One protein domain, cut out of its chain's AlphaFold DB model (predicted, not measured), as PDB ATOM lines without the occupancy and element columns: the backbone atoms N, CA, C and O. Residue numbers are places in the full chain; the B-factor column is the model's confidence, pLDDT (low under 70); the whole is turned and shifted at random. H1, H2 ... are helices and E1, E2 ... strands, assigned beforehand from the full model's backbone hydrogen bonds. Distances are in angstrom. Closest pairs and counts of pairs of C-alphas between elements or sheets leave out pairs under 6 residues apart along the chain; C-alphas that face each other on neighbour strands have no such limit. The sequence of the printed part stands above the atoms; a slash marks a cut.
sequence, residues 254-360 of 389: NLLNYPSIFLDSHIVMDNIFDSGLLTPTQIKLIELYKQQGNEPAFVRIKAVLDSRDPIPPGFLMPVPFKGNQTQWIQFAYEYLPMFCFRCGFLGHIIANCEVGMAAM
ATOM      1  N   ASN A 254     149.944 174.315  26.918       93.50
ATOM      2  CA  ASN A 254     149.838 174.371  25.468       93.50
ATOM      3  C   ASN A 254     148.463 174.908  25.072       93.50
ATOM      4  O   ASN A 254     147.439 174.420  25.563       93.50
ATOM      5  N   LEU A 255     148.437 175.898  24.177       92.62
ATOM      6  CA  LEU A 255     147.197 176.420  23.605       92.62
ATOM      7  C   LEU A 255     146.820 175.596  22.375       92.62
ATOM      8  O   LEU A 255     147.330 175.812  21.272       92.62
ATOM      9  N   LEU A 256     145.920 174.638  22.563       88.56
ATOM     10  CA  LEU A 256     145.410 173.825  21.469       88.56
ATOM     11  C   LEU A 256     144.442 174.636  20.610       88.56
ATOM     12  O   LEU A 256     143.680 175.470  21.104       88.56
ATOM     13  N   ASN A 257     144.449 174.340  19.310       86.44
ATOM     14  CA  ASN A 257     143.649 175.026  18.296       86.44
ATOM     15  C   ASN A 257     143.946 176.529  18.189       86.44
ATOM     16  O   ASN A 257     143.106 177.272  17.690       86.44
ATOM     17  N   TYR A 258     145.114 177.000  18.631       89.56
ATOM     18  CA  TYR A 258     145.492 178.396  18.445       89.56
ATOM     19  C   TYR A 258     145.771 178.683  16.956       89.56
ATOM     20  O   TYR A 258     146.626 178.017  16.365       89.56
ATOM     21  N   PRO A 259     145.061 179.624  16.299       88.19
ATOM     22  CA  PRO A 259     145.242 179.846  14.869       88.19
ATOM     23  C   PRO A 259     146.633 180.405  14.552       88.19
ATOM     24  O   PRO A 259     147.039 181.435  15.088       88.19
ATOM     25  N   SER A 260     147.335 179.773  13.610       87.44
ATOM     26  CA  SER A 260     148.703 180.154  13.222       87.44
ATOM     27  C   SER A 260     148.829 181.587  12.691       87.44
ATOM     28  O   SER A 260     149.892 182.188  12.804       87.44
ATOM     29  N   ILE A 261     147.744 182.162  12.158       86.75
ATOM     30  CA  ILE A 261     147.697 183.559  11.698       86.75
ATOM     31  C   ILE A 261     147.876 184.576  12.840       86.75
ATOM     32  O   ILE A 261     148.283 185.704  12.586       86.75
ATOM     33  N   PHE A 262     147.612 184.181  14.090       88.19
ATOM     34  CA  PHE A 262     147.755 185.025  15.283       88.19
ATOM     35  C   PHE A 262     148.999 184.680  16.108       88.19
ATOM     36  O   PHE A 262     149.076 185.043  17.284       88.19
ATOM     37  N   LEU A 263     149.944 183.927  15.530       89.50
ATOM     38  CA  LEU A 263     151.146 183.452  16.209       89.50
ATOM     39  C   LEU A 263     152.194 184.569  16.345       89.50
ATOM     40  O   LEU A 263     153.233 184.570  15.685       89.50
ATOM     41  N   ASP A 264     151.890 185.509  17.229       91.19
ATOM     42  CA  ASP A 264     152.744 186.610  17.658       91.19
ATOM     43  C   ASP A 264     152.672 186.727  19.186       91.19
ATOM     44  O   ASP A 264     151.617 186.499  19.780       91.19
ATOM     45  N   SER A 265     153.787 187.060  19.837       89.12
ATOM     46  CA  SER A 265     153.871 187.029  21.301       89.12
ATOM     47  C   SER A 265     152.981 188.078  21.957       89.12
ATOM     48  O   SER A 265     152.428 187.803  23.020       89.12
ATOM     49  N   HIS A 266     152.818 189.246  21.330       90.75
ATOM     50  CA  HIS A 266     151.957 190.306  21.847       90.75
ATOM     51  C   HIS A 266     150.488 189.928  21.685       90.75
ATOM     52  O   HIS A 266     149.737 189.993  22.651       90.75
ATOM     53  N   ILE A 267     150.106 189.409  20.513       91.62
ATOM     54  CA  ILE A 267     148.727 188.964  20.258       91.62
ATOM     55  C   ILE A 267     148.329 187.832  21.214       91.62
ATOM     56  O   ILE A 267     147.239 187.847  21.782       91.62
ATOM     57  N   VAL A 268     149.210 186.846  21.415       92.06
ATOM     58  CA  VAL A 268     148.978 185.753  22.373       92.06
ATOM     59  C   VAL A 268     148.783 186.307  23.784       92.06
ATOM     60  O   VAL A 268     147.844 185.903  24.467       92.06
ATOM     61  N   MET A 269     149.659 187.215  24.216       91.50
ATOM     62  CA  MET A 269     149.611 187.806  25.551       91.50
ATOM     63  C   MET A 269     148.310 188.595  25.774       91.50
ATOM     64  O   MET A 269     147.635 188.351  26.773       91.50
ATOM     65  N   ASP A 270     147.922 189.449  24.826       91.94
ATOM     66  CA  ASP A 270     146.694 190.250  24.901       91.94
ATOM     67  C   ASP A 270     145.448 189.356  24.972       91.94
ATOM     68  O   ASP A 270     144.625 189.514  25.869       91.94
ATOM     69  N   ASN A 271     145.358 188.326  24.120       91.81
ATOM     70  CA  ASN A 271     144.237 187.377  24.140       91.81
ATOM     71  C   ASN A 271     144.090 186.657  25.491       91.81
ATOM     72  O   ASN A 271     142.976 186.389  25.947       91.81
ATOM     73  N   ILE A 272     145.208 186.314  26.135       90.81
ATOM     74  CA  ILE A 272     145.189 185.660  27.447       90.81
ATOM     75  C   ILE A 272     144.756 186.644  28.530       90.81
ATOM     76  O   ILE A 272     143.969 186.270  29.400       90.81
ATOM     77  N   PHE A 273     145.237 187.884  28.489       90.88
ATOM     78  CA  PHE A 273     144.856 188.899  29.469       90.88
ATOM     79  C   PHE A 273     143.383 189.275  29.348       90.88
ATOM     80  O   PHE A 273     142.681 189.281  30.361       90.88
ATOM     81  N   ASP A 274     142.894 189.467  28.126       90.62
ATOM     82  CA  ASP A 274     141.486 189.754  27.848       90.62
ATOM     83  C   ASP A 274     140.565 188.603  28.276       90.62
ATOM     84  O   ASP A 274     139.414 188.830  28.649       90.62
ATOM     85  N   SER A 275     141.069 187.360  28.295       89.75
ATOM     86  CA  SER A 275     140.306 186.219  28.816       89.75
ATOM     87  C   SER A 275     140.057 186.285  30.328       89.75
ATOM     88  O   SER A 275     139.157 185.608  30.827       89.75
ATOM     89  N   GLY A 276     140.869 187.045  31.072       89.19
ATOM     90  CA  GLY A 276     140.813 187.127  32.533       89.19
ATOM     91  C   GLY A 276     141.256 185.856  33.275       89.19
ATOM     92  O   GLY A 276     141.148 185.805  34.498       89.19
ATOM     93  N   LEU A 277     141.747 184.829  32.570       87.25
ATOM     94  CA  LEU A 277     142.112 183.535  33.163       87.25
ATOM     95  C   LEU A 277     143.506 183.514  33.794       87.25
ATOM     96  O   LEU A 277     143.745 182.745  34.723       87.25
ATOM     97  N   LEU A 278     144.434 184.310  33.261       91.62
ATOM     98  CA  LEU A 278     145.803 184.429  33.752       91.62
ATOM     99  C   LEU A 278     146.190 185.902  33.797       91.62
ATOM    100  O   LEU A 278     145.923 186.661  32.867       91.62
ATOM    101  N   THR A 279     146.866 186.297  34.869       90.69
ATOM    102  CA  THR A 279     147.357 187.668  35.039       90.69
ATOM    103  C   THR A 279     148.787 187.824  34.498       90.69
ATOM    104  O   THR A 279     149.534 186.839  34.426       90.69
ATOM    105  N   PRO A 280     149.238 189.056  34.185       87.12
ATOM    106  CA  PRO A 280     150.602 189.305  33.709       87.12
ATOM    107  C   PRO A 280     151.703 188.781  34.635       87.12
ATOM    108  O   PRO A 280     152.766 188.383  34.171       87.12
ATOM    109  N   THR A 281     151.459 188.738  35.946       91.06
ATOM    110  CA  THR A 281     152.447 188.260  36.927       91.06
ATOM    111  C   THR A 281     152.563 186.735  36.962       91.06
ATOM    112  O   THR A 281     153.601 186.210  37.387       91.06
ATOM    113  N   GLN A 282     151.528 186.022  36.504       94.25
ATOM    114  CA  GLN A 282     151.514 184.563  36.422       94.25
ATOM    115  C   GLN A 282     152.279 184.053  35.204       94.25
ATOM    116  O   GLN A 282     152.922 183.012  35.309       94.25
ATOM    117  N   ILE A 283     152.264 184.772  34.079       94.19
ATOM    118  CA  ILE A 283     152.984 184.367  32.864       94.19
ATOM    119  C   ILE A 283     154.484 184.637  33.034       94.19
ATOM    120  O   ILE A 283     154.904 185.759  33.308       94.19
ATOM    121  N   LYS A 284     155.307 183.596  32.871       94.75
ATOM    122  CA  LYS A 284     156.774 183.668  32.989       94.75
ATOM    123  C   LYS A 284     157.488 183.604  31.646       94.75
ATOM    124  O   LYS A 284     158.550 184.199  31.502       94.75
ATOM    125  N   LEU A 285     156.927 182.872  30.686       93.94
ATOM    126  CA  LEU A 285     157.499 182.696  29.353       93.94
ATOM    127  C   LEU A 285     156.400 182.322  28.356       93.94
ATOM    128  O   LEU A 285     155.474 181.590  28.709       93.94
ATOM    129  N   ILE A 286     156.532 182.797  27.120       94.19
ATOM    130  CA  ILE A 286     155.711 182.388  25.977       94.19
ATOM    131  C   ILE A 286     156.662 181.886  24.890       94.19
ATOM    132  O   ILE A 286     157.557 182.611  24.459       94.19
ATOM    133  N   GLU A 287     156.456 180.649  24.457       93.69
ATOM    134  CA  GLU A 287     157.181 179.997  23.373       93.69
ATOM    135  C   GLU A 287     156.247 179.854  22.168       93.69
ATOM    136  O   GLU A 287     155.127 179.344  22.275       93.69
ATOM    137  N   LEU A 288     156.709 180.329  21.011       93.25
ATOM    138  CA  LEU A 288     155.966 180.274  19.757       93.25
ATOM    139  C   LEU A 288     156.668 179.321  18.800       93.25
ATOM    140  O   LEU A 288     157.785 179.587  18.351       93.25
ATOM    141  N   TYR A 289     155.983 178.247  18.436       89.06
ATOM    142  CA  TYR A 289     156.482 177.274  17.480       89.06
ATOM    143  C   TYR A 289     155.780 177.501  16.151       89.06
ATOM    144  O   TYR A 289     154.575 177.289  16.017       89.06
ATOM    145  N   LYS A 290     156.534 177.986  15.164       85.25
ATOM    146  CA  LYS A 290     156.047 178.125  13.789       85.25
ATOM    147  C   LYS A 290     155.976 176.750  13.136       85.25
ATOM    148  O   LYS A 290     156.766 175.871  13.460       85.25
ATOM    149  N   GLN A 291     155.058 176.598  12.185       82.69
ATOM    150  CA  GLN A 291     154.929 175.370  11.410       82.69
ATOM    151  C   GLN A 291     156.259 175.042  10.718       82.69
ATOM    152  O   GLN A 291     156.794 175.868   9.973       82.69
ATOM    153  N   GLN A 292     156.770 173.834  10.952       78.88
ATOM    154  CA  GLN A 292     157.952 173.297  10.282       78.88
ATOM    155  C   GLN A 292     157.576 171.988   9.587       78.88
ATOM    156  O   GLN A 292     157.302 170.972  10.222       78.88
ATOM    157  N   GLY A 293     157.516 172.017   8.254       82.38
ATOM    158  CA  GLY A 293     157.056 170.875   7.466       82.38
ATOM    159  C   GLY A 293     155.627 170.458   7.838       82.38
ATOM    160  O   GLY A 293     154.687 171.241   7.677       82.38
ATOM    161  N   ASN A 294     155.484 169.224   8.333       80.56
ATOM    162  CA  ASN A 294     154.202 168.633   8.734       80.56
ATOM    163  C   ASN A 294     153.833 168.890  10.205       80.56
ATOM    164  O   ASN A 294     152.720 168.554  10.606       80.56
ATOM    165  N   GLU A 295     154.733 169.453  11.016       76.94
ATOM    166  CA  GLU A 295     154.440 169.745  12.420       76.94
ATOM    167  C   GLU A 295     153.608 171.028  12.535       76.94
ATOM    168  O   GLU A 295     154.028 172.073  12.022       76.94
ATOM    169  N   PRO A 296     152.423 170.985  13.175       79.06
ATOM    170  CA  PRO A 296     151.566 172.154  13.287       79.06
ATOM    171  C   PRO A 296     152.213 173.222  14.173       79.06
ATOM    172  O   PRO A 296     152.902 172.919  15.143       79.06
ATOM    173  N   ALA A 297     151.943 174.488  13.859       85.31
ATOM    174  CA  ALA A 297     152.301 175.586  14.746       85.31
ATOM    175  C   ALA A 297     151.551 175.469  16.083       85.31
ATOM    176  O   ALA A 297     150.370 175.113  16.097       85.31
ATOM    177  N   PHE A 298     152.205 175.816  17.191       86.75
ATOM    178  CA  PHE A 298     151.570 175.841  18.508       86.75
ATOM    179  C   PHE A 298     152.177 176.909  19.423       86.75
ATOM    180  O   PHE A 298     153.279 177.414  19.197       86.75
ATOM    181  N   VAL A 299     151.418 177.262  20.459       93.69
ATOM    182  CA  VAL A 299     151.827 178.195  21.514       93.69
ATOM    183  C   VAL A 299     151.964 177.420  22.810       93.69
ATOM    184  O   VAL A 299     151.052 176.676  23.184       93.69
ATOM    185  N   ARG A 300     153.072 177.642  23.511       93.88
ATOM    186  CA  ARG A 300     153.348 177.041  24.811       93.88
ATOM    187  C   ARG A 300     153.711 178.115  25.821       93.88
ATOM    188  O   ARG A 300     154.435 179.058  25.518       93.88
ATOM    189  N   ILE A 301     153.162 178.004  27.020       94.81
ATOM    190  CA  ILE A 301     153.187 179.064  28.023       94.81
ATOM    191  C   ILE A 301     153.649 178.486  29.339       94.81
ATOM    192  O   ILE A 301     153.117 177.485  29.815       94.81
ATOM    193  N   LYS A 302     154.614 179.158  29.949       95.44
ATOM    194  CA  LYS A 302     155.042 178.899  31.312       95.44
ATOM    195  C   LYS A 302     154.269 179.814  32.243       95.44
ATOM    196  O   LYS A 302     154.424 181.035  32.154       95.44
ATOM    197  N   ALA A 303     153.465 179.248  33.133       95.94
ATOM    198  CA  ALA A 303     152.661 180.023  34.070       95.94
ATOM    199  C   ALA A 303     152.836 179.542  35.513       95.94
ATOM    200  O   ALA A 303     153.165 178.382  35.755       95.94
ATOM    201  N   VAL A 304     152.595 180.443  36.466       96.44
ATOM    202  CA  VAL A 304     152.470 180.134  37.894       96.44
ATOM    203  C   VAL A 304     150.995 180.115  38.268       96.44
ATOM    204  O   VAL A 304     150.315 181.140  38.186       96.44
ATOM    205  N   LEU A 305     150.504 178.953  38.686       94.94
ATOM    206  CA  LEU A 305     149.127 178.764  39.139       94.94
ATOM    207  C   LEU A 305     149.078 178.602  40.654       94.94
ATOM    208  O   LEU A 305     150.042 178.141  41.259       94.94
ATOM    209  N   ASP A 306     147.948 178.967  41.251       93.38
ATOM    210  CA  ASP A 306     147.653 178.715  42.657       93.38
ATOM    211  C   ASP A 306     146.791 177.451  42.765       93.38
ATOM    212  O   ASP A 306     145.765 177.319  42.104       93.38
ATOM    213  N   SER A 307     147.214 176.498  43.590       90.25
ATOM    214  CA  SER A 307     146.510 175.228  43.821       90.25
ATOM    215  C   SER A 307     145.144 175.389  44.494       90.25
ATOM    216  O   SER A 307     144.355 174.441  44.509       90.25
ATOM    217  N   ARG A 308     144.859 176.575  45.044       88.44
ATOM    218  CA  ARG A 308     143.566 176.937  45.634       88.44
ATOM    219  C   ARG A 308     142.567 177.462  44.611       88.44
ATOM    220  O   ARG A 308     141.418 177.668  44.984       88.44
ATOM    221  N   ASP A 309     142.987 177.672  43.370       90.81
ATOM    222  CA  ASP A 309     142.121 178.126  42.290       90.81
ATOM    223  C   ASP A 309     141.807 176.965  41.331       90.81
ATOM    224  O   ASP A 309     142.618 176.046  41.158       90.81
ATOM    225  N   PRO A 310     140.624 176.965  40.692       90.62
ATOM    226  CA  PRO A 310     140.314 175.982  39.667       90.62
ATOM    227  C   PRO A 310     141.249 176.163  38.468       90.62
ATOM    228  O   PRO A 310     141.509 177.276  38.013       90.62
ATOM    229  N   ILE A 311     141.722 175.049  37.913       91.12
ATOM    230  CA  ILE A 311     142.605 175.059  36.747       91.12
ATOM    231  C   ILE A 311     141.872 175.697  35.551       91.12
ATOM    232  O   ILE A 311     140.757 175.272  35.234       91.12
ATOM    233  N   PRO A 312     142.452 176.698  34.864       91.62
ATOM    234  CA  PRO A 312     141.808 177.316  33.707       91.62
ATOM    235  C   PRO A 312     141.541 176.327  32.551       91.62
ATOM    236  O   PRO A 312     142.420 175.578  32.138       91.62
ATOM    237  N   PRO A 313     140.332 176.288  31.976       88.56
ATOM    238  CA  PRO A 313     140.019 175.314  30.930       88.56
ATOM    239  C   PRO A 313     140.453 175.732  29.515       88.56
ATOM    240  O   PRO A 313     140.587 174.879  28.632       88.56
ATOM    241  N   GLY A 314     140.634 177.031  29.290       90.94
ATOM    242  CA  GLY A 314     140.733 177.641  27.968       90.94
ATOM    243  C   GLY A 314     139.786 178.831  27.835       90.94
ATOM    244  O   GLY A 314     139.032 179.129  28.762       90.94
ATOM    245  N   PHE A 315     139.817 179.503  26.688       91.12
ATOM    246  CA  PHE A 315     139.020 180.702  26.425       91.12
ATOM    247  C   PHE A 315     138.418 180.702  25.017       91.12
ATOM    248  O   PHE A 315     138.893 180.014  24.115       91.12
ATOM    249  N   LEU A 316     137.361 181.492  24.819       90.38
ATOM    250  CA  LEU A 316     136.820 181.774  23.489       90.38
ATOM    251  C   LEU A 316     137.569 182.956  22.874       90.38
ATOM    252  O   LEU A 316     137.582 184.047  23.437       90.38
ATOM    253  N   MET A 317     138.162 182.740  21.705       88.19
ATOM    254  CA  MET A 317     138.885 183.753  20.945       88.19
ATOM    255  C   MET A 317     138.049 184.223  19.746       88.19
ATOM    256  O   MET A 317     137.673 183.390  18.916       88.19
ATOM    257  N   PRO A 318     137.777 185.529  19.591       86.56
ATOM    258  CA  PRO A 318     137.200 186.069  18.365       86.56
ATOM    259  C   PRO A 318     138.160 185.902  17.179       86.56
ATOM    260  O   PRO A 318     139.335 186.260  17.260       86.56
ATOM    261  N   VAL A 319     137.661 185.394  16.052       84.69
ATOM    262  CA  VAL A 319     138.429 185.236  14.809       84.69
ATOM    263  C   VAL A 319     137.861 186.192  13.750       84.69
ATOM    264  O   VAL A 319     136.963 185.812  12.990       84.69
ATOM    265  N   PRO A 320     138.365 187.440  13.659       76.38
ATOM    266  CA  PRO A 320     137.767 188.485  12.819       76.38
ATOM    267  C   PRO A 320     137.733 188.110  11.331       76.38
ATOM    268  O   PRO A 320     136.783 188.432  10.622       76.38
ATOM    269  N   PHE A 321     138.723 187.349  10.861       76.19
ATOM    270  CA  PHE A 321     138.850 186.947   9.456       76.19
ATOM    271  C   PHE A 321     137.973 185.745   9.056       76.19
ATOM    272  O   PHE A 321     137.955 185.368   7.887       76.19
ATOM    273  N   LYS A 322     137.223 185.150   9.997       70.19
ATOM    274  CA  LYS A 322     136.243 184.075   9.745       70.19
ATOM    275  C   LYS A 322     134.817 184.529  10.076       70.19
ATOM    276  O   LYS A 322     134.086 183.840  10.777       70.19
ATOM    277  N   GLY A 323     134.422 185.715   9.610       66.25
ATOM    278  CA  GLY A 323     133.044 186.199   9.764       66.25
ATOM    279  C   GLY A 323     132.612 186.394  11.221       66.25
ATOM    280  O   GLY A 323     131.468 186.104  11.556       66.25
ATOM    281  N   ASN A 324     133.524 186.863  12.082       66.00
ATOM    282  CA  ASN A 324     133.275 187.100  13.510       66.00
ATOM    283  C   ASN A 324     132.914 185.841  14.327       66.00
ATOM    284  O   ASN A 324     132.267 185.931  15.369       66.00
ATOM    285  N   GLN A 325     133.339 184.660  13.870       80.75
ATOM    286  CA  GLN A 325     133.211 183.427  14.643       80.75
ATOM    287  C   GLN A 325     134.129 183.444  15.870       80.75
ATOM    288  O   GLN A 325     135.255 183.934  15.819       80.75
ATOM    289  N   THR A 326     133.659 182.856  16.966       85.38
ATOM    290  CA  THR A 326     134.480 182.564  18.144       85.38
ATOM    291  C   THR A 326     135.031 181.149  18.058       85.38
ATOM    292  O   THR A 326     134.291 180.212  17.762       85.38
ATOM    293  N   GLN A 327     136.312 180.982  18.360       87.25
ATOM    294  CA  GLN A 327     136.988 179.693  18.398       87.25
ATOM    295  C   GLN A 327     137.381 179.350  19.835       87.25
ATOM    296  O   GLN A 327     137.936 180.182  20.546       87.25
ATOM    297  N   TRP A 328     137.104 178.120  20.267       89.88
ATOM    298  CA  TRP A 328     137.546 177.631  21.571       89.88
ATOM    299  C   TRP A 328     139.043 177.307  21.543       89.88
ATOM    300  O   TRP A 328     139.478 176.387  20.844       89.88
ATOM    301  N   ILE A 329     139.819 178.073  22.308       90.31
ATOM    302  CA  ILE A 329     141.242 177.850  22.552       90.31
ATOM    303  C   ILE A 329     141.367 177.050  23.835       90.31
ATOM    304  O   ILE A 329     141.076 177.542  24.925       90.31
ATOM    305  N   GLN A 330     141.786 175.799  23.703       88.31
ATOM    306  CA  GLN A 330     141.834 174.876  24.826       88.31
ATOM    307  C   GLN A 330     143.207 174.897  25.497       88.31
ATOM    308  O   GLN A 330     144.230 174.841  24.819       88.31
ATOM    309  N   PHE A 331     143.229 174.908  26.832       91.56
ATOM    310  CA  PHE A 331     144.467 174.743  27.594       91.56
ATOM    311  C   PHE A 331     144.741 173.253  27.814       91.56
ATOM    312  O   PHE A 331     143.888 172.514  28.321       91.56
ATOM    313  N   ALA A 332     145.937 172.813  27.436       89.88
ATOM    314  CA  ALA A 332     146.446 171.476  27.712       89.88
ATOM    315  C   ALA A 332     147.693 171.570  28.589       89.88
ATOM    316  O   ALA A 332     148.656 172.252  28.245       89.88
ATOM    317  N   TYR A 333     147.671 170.889  29.728       91.56
ATOM    318  CA  TYR A 333     148.690 171.033  30.761       91.56
ATOM    319  C   TYR A 333     149.683 169.880  30.722       91.56
ATOM    320  O   TYR A 333     149.297 168.720  30.556       91.56
ATOM    321  N   GLU A 334     150.959 170.184  30.929       90.19
ATOM    322  CA  GLU A 334     152.003 169.163  31.009       90.19
ATOM    323  C   GLU A 334     152.277 168.762  32.455       90.19
ATOM    324  O   GLU A 334     152.495 169.619  33.312       90.19
ATOM    325  N   TYR A 335     152.287 167.450  32.714       88.00
ATOM    326  CA  TYR A 335     152.587 166.842  34.020       88.00
ATOM    327  C   TYR A 335     151.736 167.352  35.192       88.00
ATOM    328  O   TYR A 335     152.067 167.114  36.352       88.00
ATOM    329  N   LEU A 336     150.628 168.039  34.902       88.69
ATOM    330  CA  LEU A 336     149.707 168.502  35.923       88.69
ATOM    331  C   LEU A 336     149.053 167.285  36.602       88.69
ATOM    332  O   LEU A 336     148.606 166.370  35.901       88.69
ATOM    333  N   PRO A 337     148.972 167.270  37.943       83.50
ATOM    334  CA  PRO A 337     148.298 166.215  38.679       83.50
ATOM    335  C   PRO A 337     146.849 166.022  38.257       83.50
ATOM    336  O   PRO A 337     146.215 166.898  37.665       83.50
ATOM    337  N   MET A 338     146.282 164.902  38.694       82.00
ATOM    338  CA  MET A 338     144.843 164.678  38.609       82.00
ATOM    339  C   MET A 338     144.071 165.838  39.261       82.00
ATOM    340  O   MET A 338     144.185 166.096  40.464       82.00
ATOM    341  N   PHE A 339     143.248 166.500  38.454       86.81
ATOM    342  CA  PHE A 339     142.276 167.495  38.885       86.81
ATOM    343  C   PHE A 339     140.865 167.043  38.518       86.81
ATOM    344  O   PHE A 339     140.647 166.164  37.677       86.81
ATOM    345  N   CYS A 340     139.883 167.647  39.170       84.75
ATOM    346  CA  CYS A 340     138.497 167.294  38.976       84.75
ATOM    347  C   CYS A 340     137.956 167.874  37.668       84.75
ATOM    348  O   CYS A 340     137.859 169.089  37.505       84.75
ATOM    349  N   PHE A 341     137.470 167.003  36.784       83.94
ATOM    350  CA  PHE A 341     136.846 167.396  35.518       83.94
ATOM    351  C   PHE A 341     135.452 168.042  35.650       83.94
ATOM    352  O   PHE A 341     134.723 168.155  34.673       83.94
ATOM    353  N   ARG A 342     135.039 168.421  36.861       82.94
ATOM    354  CA  ARG A 342     133.796 169.161  37.112       82.94
ATOM    355  C   ARG A 342     134.091 170.563  37.621       82.94
ATOM    356  O   ARG A 342     133.579 171.527  37.072       82.94
ATOM    357  N   CYS A 343     134.896 170.667  38.675       84.56
ATOM    358  CA  CYS A 343     135.170 171.940  39.336       84.56
ATOM    359  C   CYS A 343     136.561 172.513  39.038       84.56
ATOM    360  O   CYS A 343     136.842 173.621  39.468       84.56
ATOM    361  N   GLY A 344     137.440 171.780  38.350       87.94
ATOM    362  CA  GLY A 344     138.785 172.242  38.000       87.94
ATOM    363  C   GLY A 344     139.818 172.172  39.130       87.94
ATOM    364  O   GLY A 344     140.991 172.394  38.865       87.94
ATOM    365  N   PHE A 345     139.435 171.848  40.368       89.44
ATOM    366  CA  PHE A 345     140.361 171.799  41.507       89.44
ATOM    367  C   PHE A 345     141.232 170.536  41.522       89.44
ATOM    368  O   PHE A 345     140.775 169.442  41.177       89.44
ATOM    369  N   LEU A 346     142.472 170.681  41.990       86.44
ATOM    370  CA  LEU A 346     143.410 169.575  42.202       86.44
ATOM    371  C   LEU A 346     142.981 168.679  43.380       86.44
ATOM    372  O   LEU A 346     142.286 169.109  44.300       86.44
ATOM    373  N   GLY A 347     143.419 167.416  43.365       83.94
ATOM    374  CA  GLY A 347     143.364 166.533  44.541       83.94
ATOM    375  C   GLY A 347     142.141 165.618  44.656       83.94
ATOM    376  O   GLY A 347     142.088 164.801  45.575       83.94
ATOM    377  N   HIS A 348     141.181 165.682  43.731       84.25
ATOM    378  CA  HIS A 348     140.076 164.720  43.675       84.25
ATOM    379  C   HIS A 348     139.602 164.454  42.243       84.25
ATOM    380  O   HIS A 348     139.799 165.253  41.332       84.25
ATOM    381  N   ILE A 349     138.957 163.304  42.053       83.88
ATOM    382  CA  ILE A 349     138.311 162.925  40.792       83.88
ATOM    383  C   ILE A 349     136.838 163.334  40.792       83.88
ATOM    384  O   ILE A 349     136.244 163.538  41.849       83.88
ATOM    385  N   ILE A 350     136.212 163.355  39.611       83.56
ATOM    386  CA  ILE A 350     134.794 163.718  39.450       83.56
ATOM    387  C   ILE A 350     133.842 162.890  40.332       83.56
ATOM    388  O   ILE A 350     132.838 163.421  40.801       83.56
ATOM    389  N   ALA A 351     134.171 161.620  40.595       82.81
ATOM    390  CA  ALA A 351     133.382 160.730  41.450       82.81
ATOM    391  C   ALA A 351     133.357 161.171  42.926       82.81
ATOM    392  O   ALA A 351     132.386 160.901  43.623       82.81
ATOM    393  N   ASN A 352     134.390 161.891  43.372       86.12
ATOM    394  CA  ASN A 352     134.534 162.400  44.737       86.12
ATOM    395  C   ASN A 352     134.288 163.918  44.799       86.12
ATOM    396  O   ASN A 352     134.713 164.575  45.744       86.12
ATOM    397  N   CYS A 353     133.677 164.496  43.761       85.38
ATOM    398  CA  CYS A 353     133.437 165.929  43.695       85.38
ATOM    399  C   CYS A 353     132.149 166.298  44.434       85.38
ATOM    400  O   CYS A 353     131.060 165.864  44.056       85.38
ATOM    401  N   GLU A 354     132.281 167.152  45.445       86.12
ATOM    402  CA  GLU A 354     131.162 167.653  46.254       86.12
ATOM    403  C   GLU A 354     130.385 168.789  45.562       86.12
ATOM    404  O   GLU A 354     129.280 169.138  45.974       86.12
ATOM    405  N   VAL A 355     130.921 169.346  44.471       81.44
ATOM    406  CA  VAL A 355     130.230 170.359  43.663       81.44
ATOM    407  C   VAL A 355     129.118 169.679  42.859       81.44
ATOM    408  O   VAL A 355     129.379 168.793  42.041       81.44
ATOM    409  N   GLY A 356     127.860 170.067  43.086       68.19
ATOM    410  CA  GLY A 356     126.703 169.520  42.368       68.19
ATOM    411  C   GLY A 356     126.728 169.827  40.863       68.19
ATOM    412  O   GLY A 356     127.284 170.835  40.436       68.19
ATOM    413  N   MET A 357     126.093 168.980  40.041       56.78
ATOM    414  CA  MET A 357     126.067 169.136  38.570       56.78
ATOM    415  C   MET A 357     125.491 170.481  38.089       56.78
ATOM    416  O   MET A 357     125.884 170.959  37.031       56.78
ATOM    417  N   ALA A 358     124.613 171.118  38.870       51.22
ATOM    418  CA  ALA A 358     124.020 172.419  38.544       51.22
ATOM    419  C   ALA A 358     125.004 173.606  38.635       51.22
ATOM    420  O   ALA A 358     124.676 174.695  38.178       51.22
ATOM    421  N   ALA A 359     126.191 173.408  39.217       48.97
ATOM    422  CA  ALA A 359     127.226 174.432  39.367       48.97
ATOM    423  C   ALA A 359     128.380 174.274  38.357       48.97
ATOM    424  O   ALA A 359     129.437 174.874  38.539       48.97
ATOM    425  N   MET A 360     128.200 173.466  37.301       46.66
ATOM    426  CA  MET A 360     129.136 173.436  36.176       46.66
ATOM    427  C   MET A 360     129.243 174.851  35.590       46.66
ATOM    428  O   MET A 360     128.221 175.392  35.151       46.66
TER     429      MET A 360
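Overview. This is residues 254 to 360 of the 389 residues of an uncharacterized protein of Coptis chinensis (UniProt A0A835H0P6). What is the main picture? A strongly twisted sheet of five strands curls like part of a barrel round one helix, H1, while residues 334 to 360, with no named element, make loops at one end. What is printed? There are 107 residues, with one named helix and five named strands in the order E1 H1 E2 E3 E4 E5; the sheet's order is E2 E3 E1 E5 E4, all antiparallel. The class is mixed, helices and strands, with under half of the residues in named elements. How compact is it? It is only just compact, close to loose, with a radius of gyration of the C-alphas of 15.4 A and spans of 43 by 30 by 30 A.

Arrangement. What are the first strand's neighbours? E1, residues 254 to 256, is antiparallel to E5, residues 325 to 333, at 145 degrees and to E3, residues 298 to 306, at 125 degrees. N 254 and O 332, 2.8 A, and N 255 and O 299, 2.9 A, are within hydrogen-bond range. Where is the helix? H1, residues 265 to 274, is on one face of the sheet, in two layers, and every O i to N i+4 pair in it is within hydrogen-bond range. Its closest C-alphas to edge strands E2, residues 283 to 289, and E4, residues 314 to 319, are Ser 265 with Ile 286, 6.8 A, and Asn 271 with Met 317, 7.2 A. E1, H1 and E2 form a split strand-helix-strand unit, its strands running the same way with E3 between them, and a right-handed crossover. Which hairpins are there? E2 and E3 form one, with N 287 and O 300 at 2.8 A; E4 and E5 form another, with N 317 and O 327 at 2.8 A.

Along the chain. Where does the first strand begin? C-alpha 254 is at (149.838, 174.371, 25.468). How long are the longer elements? From first to last C-alpha, H1 measures 14.3 A, E2 17.3 A, E3 24.6 A, E4 15.4 A and E5 25.6 A, the last ending at C-alpha 333, (148.690, 171.033, 30.761).

Size, cuts and confidence. How large is it? The two C-alphas farthest apart, of Gly 293 and Glu 354, are 46.7 A apart. Are there cuts or long links? The printed part has no cut and no long link, and the link from E4 to E5 is tight. Where is confidence low? Residues 323 to 324 and 356 to 360 have pLDDT under 70.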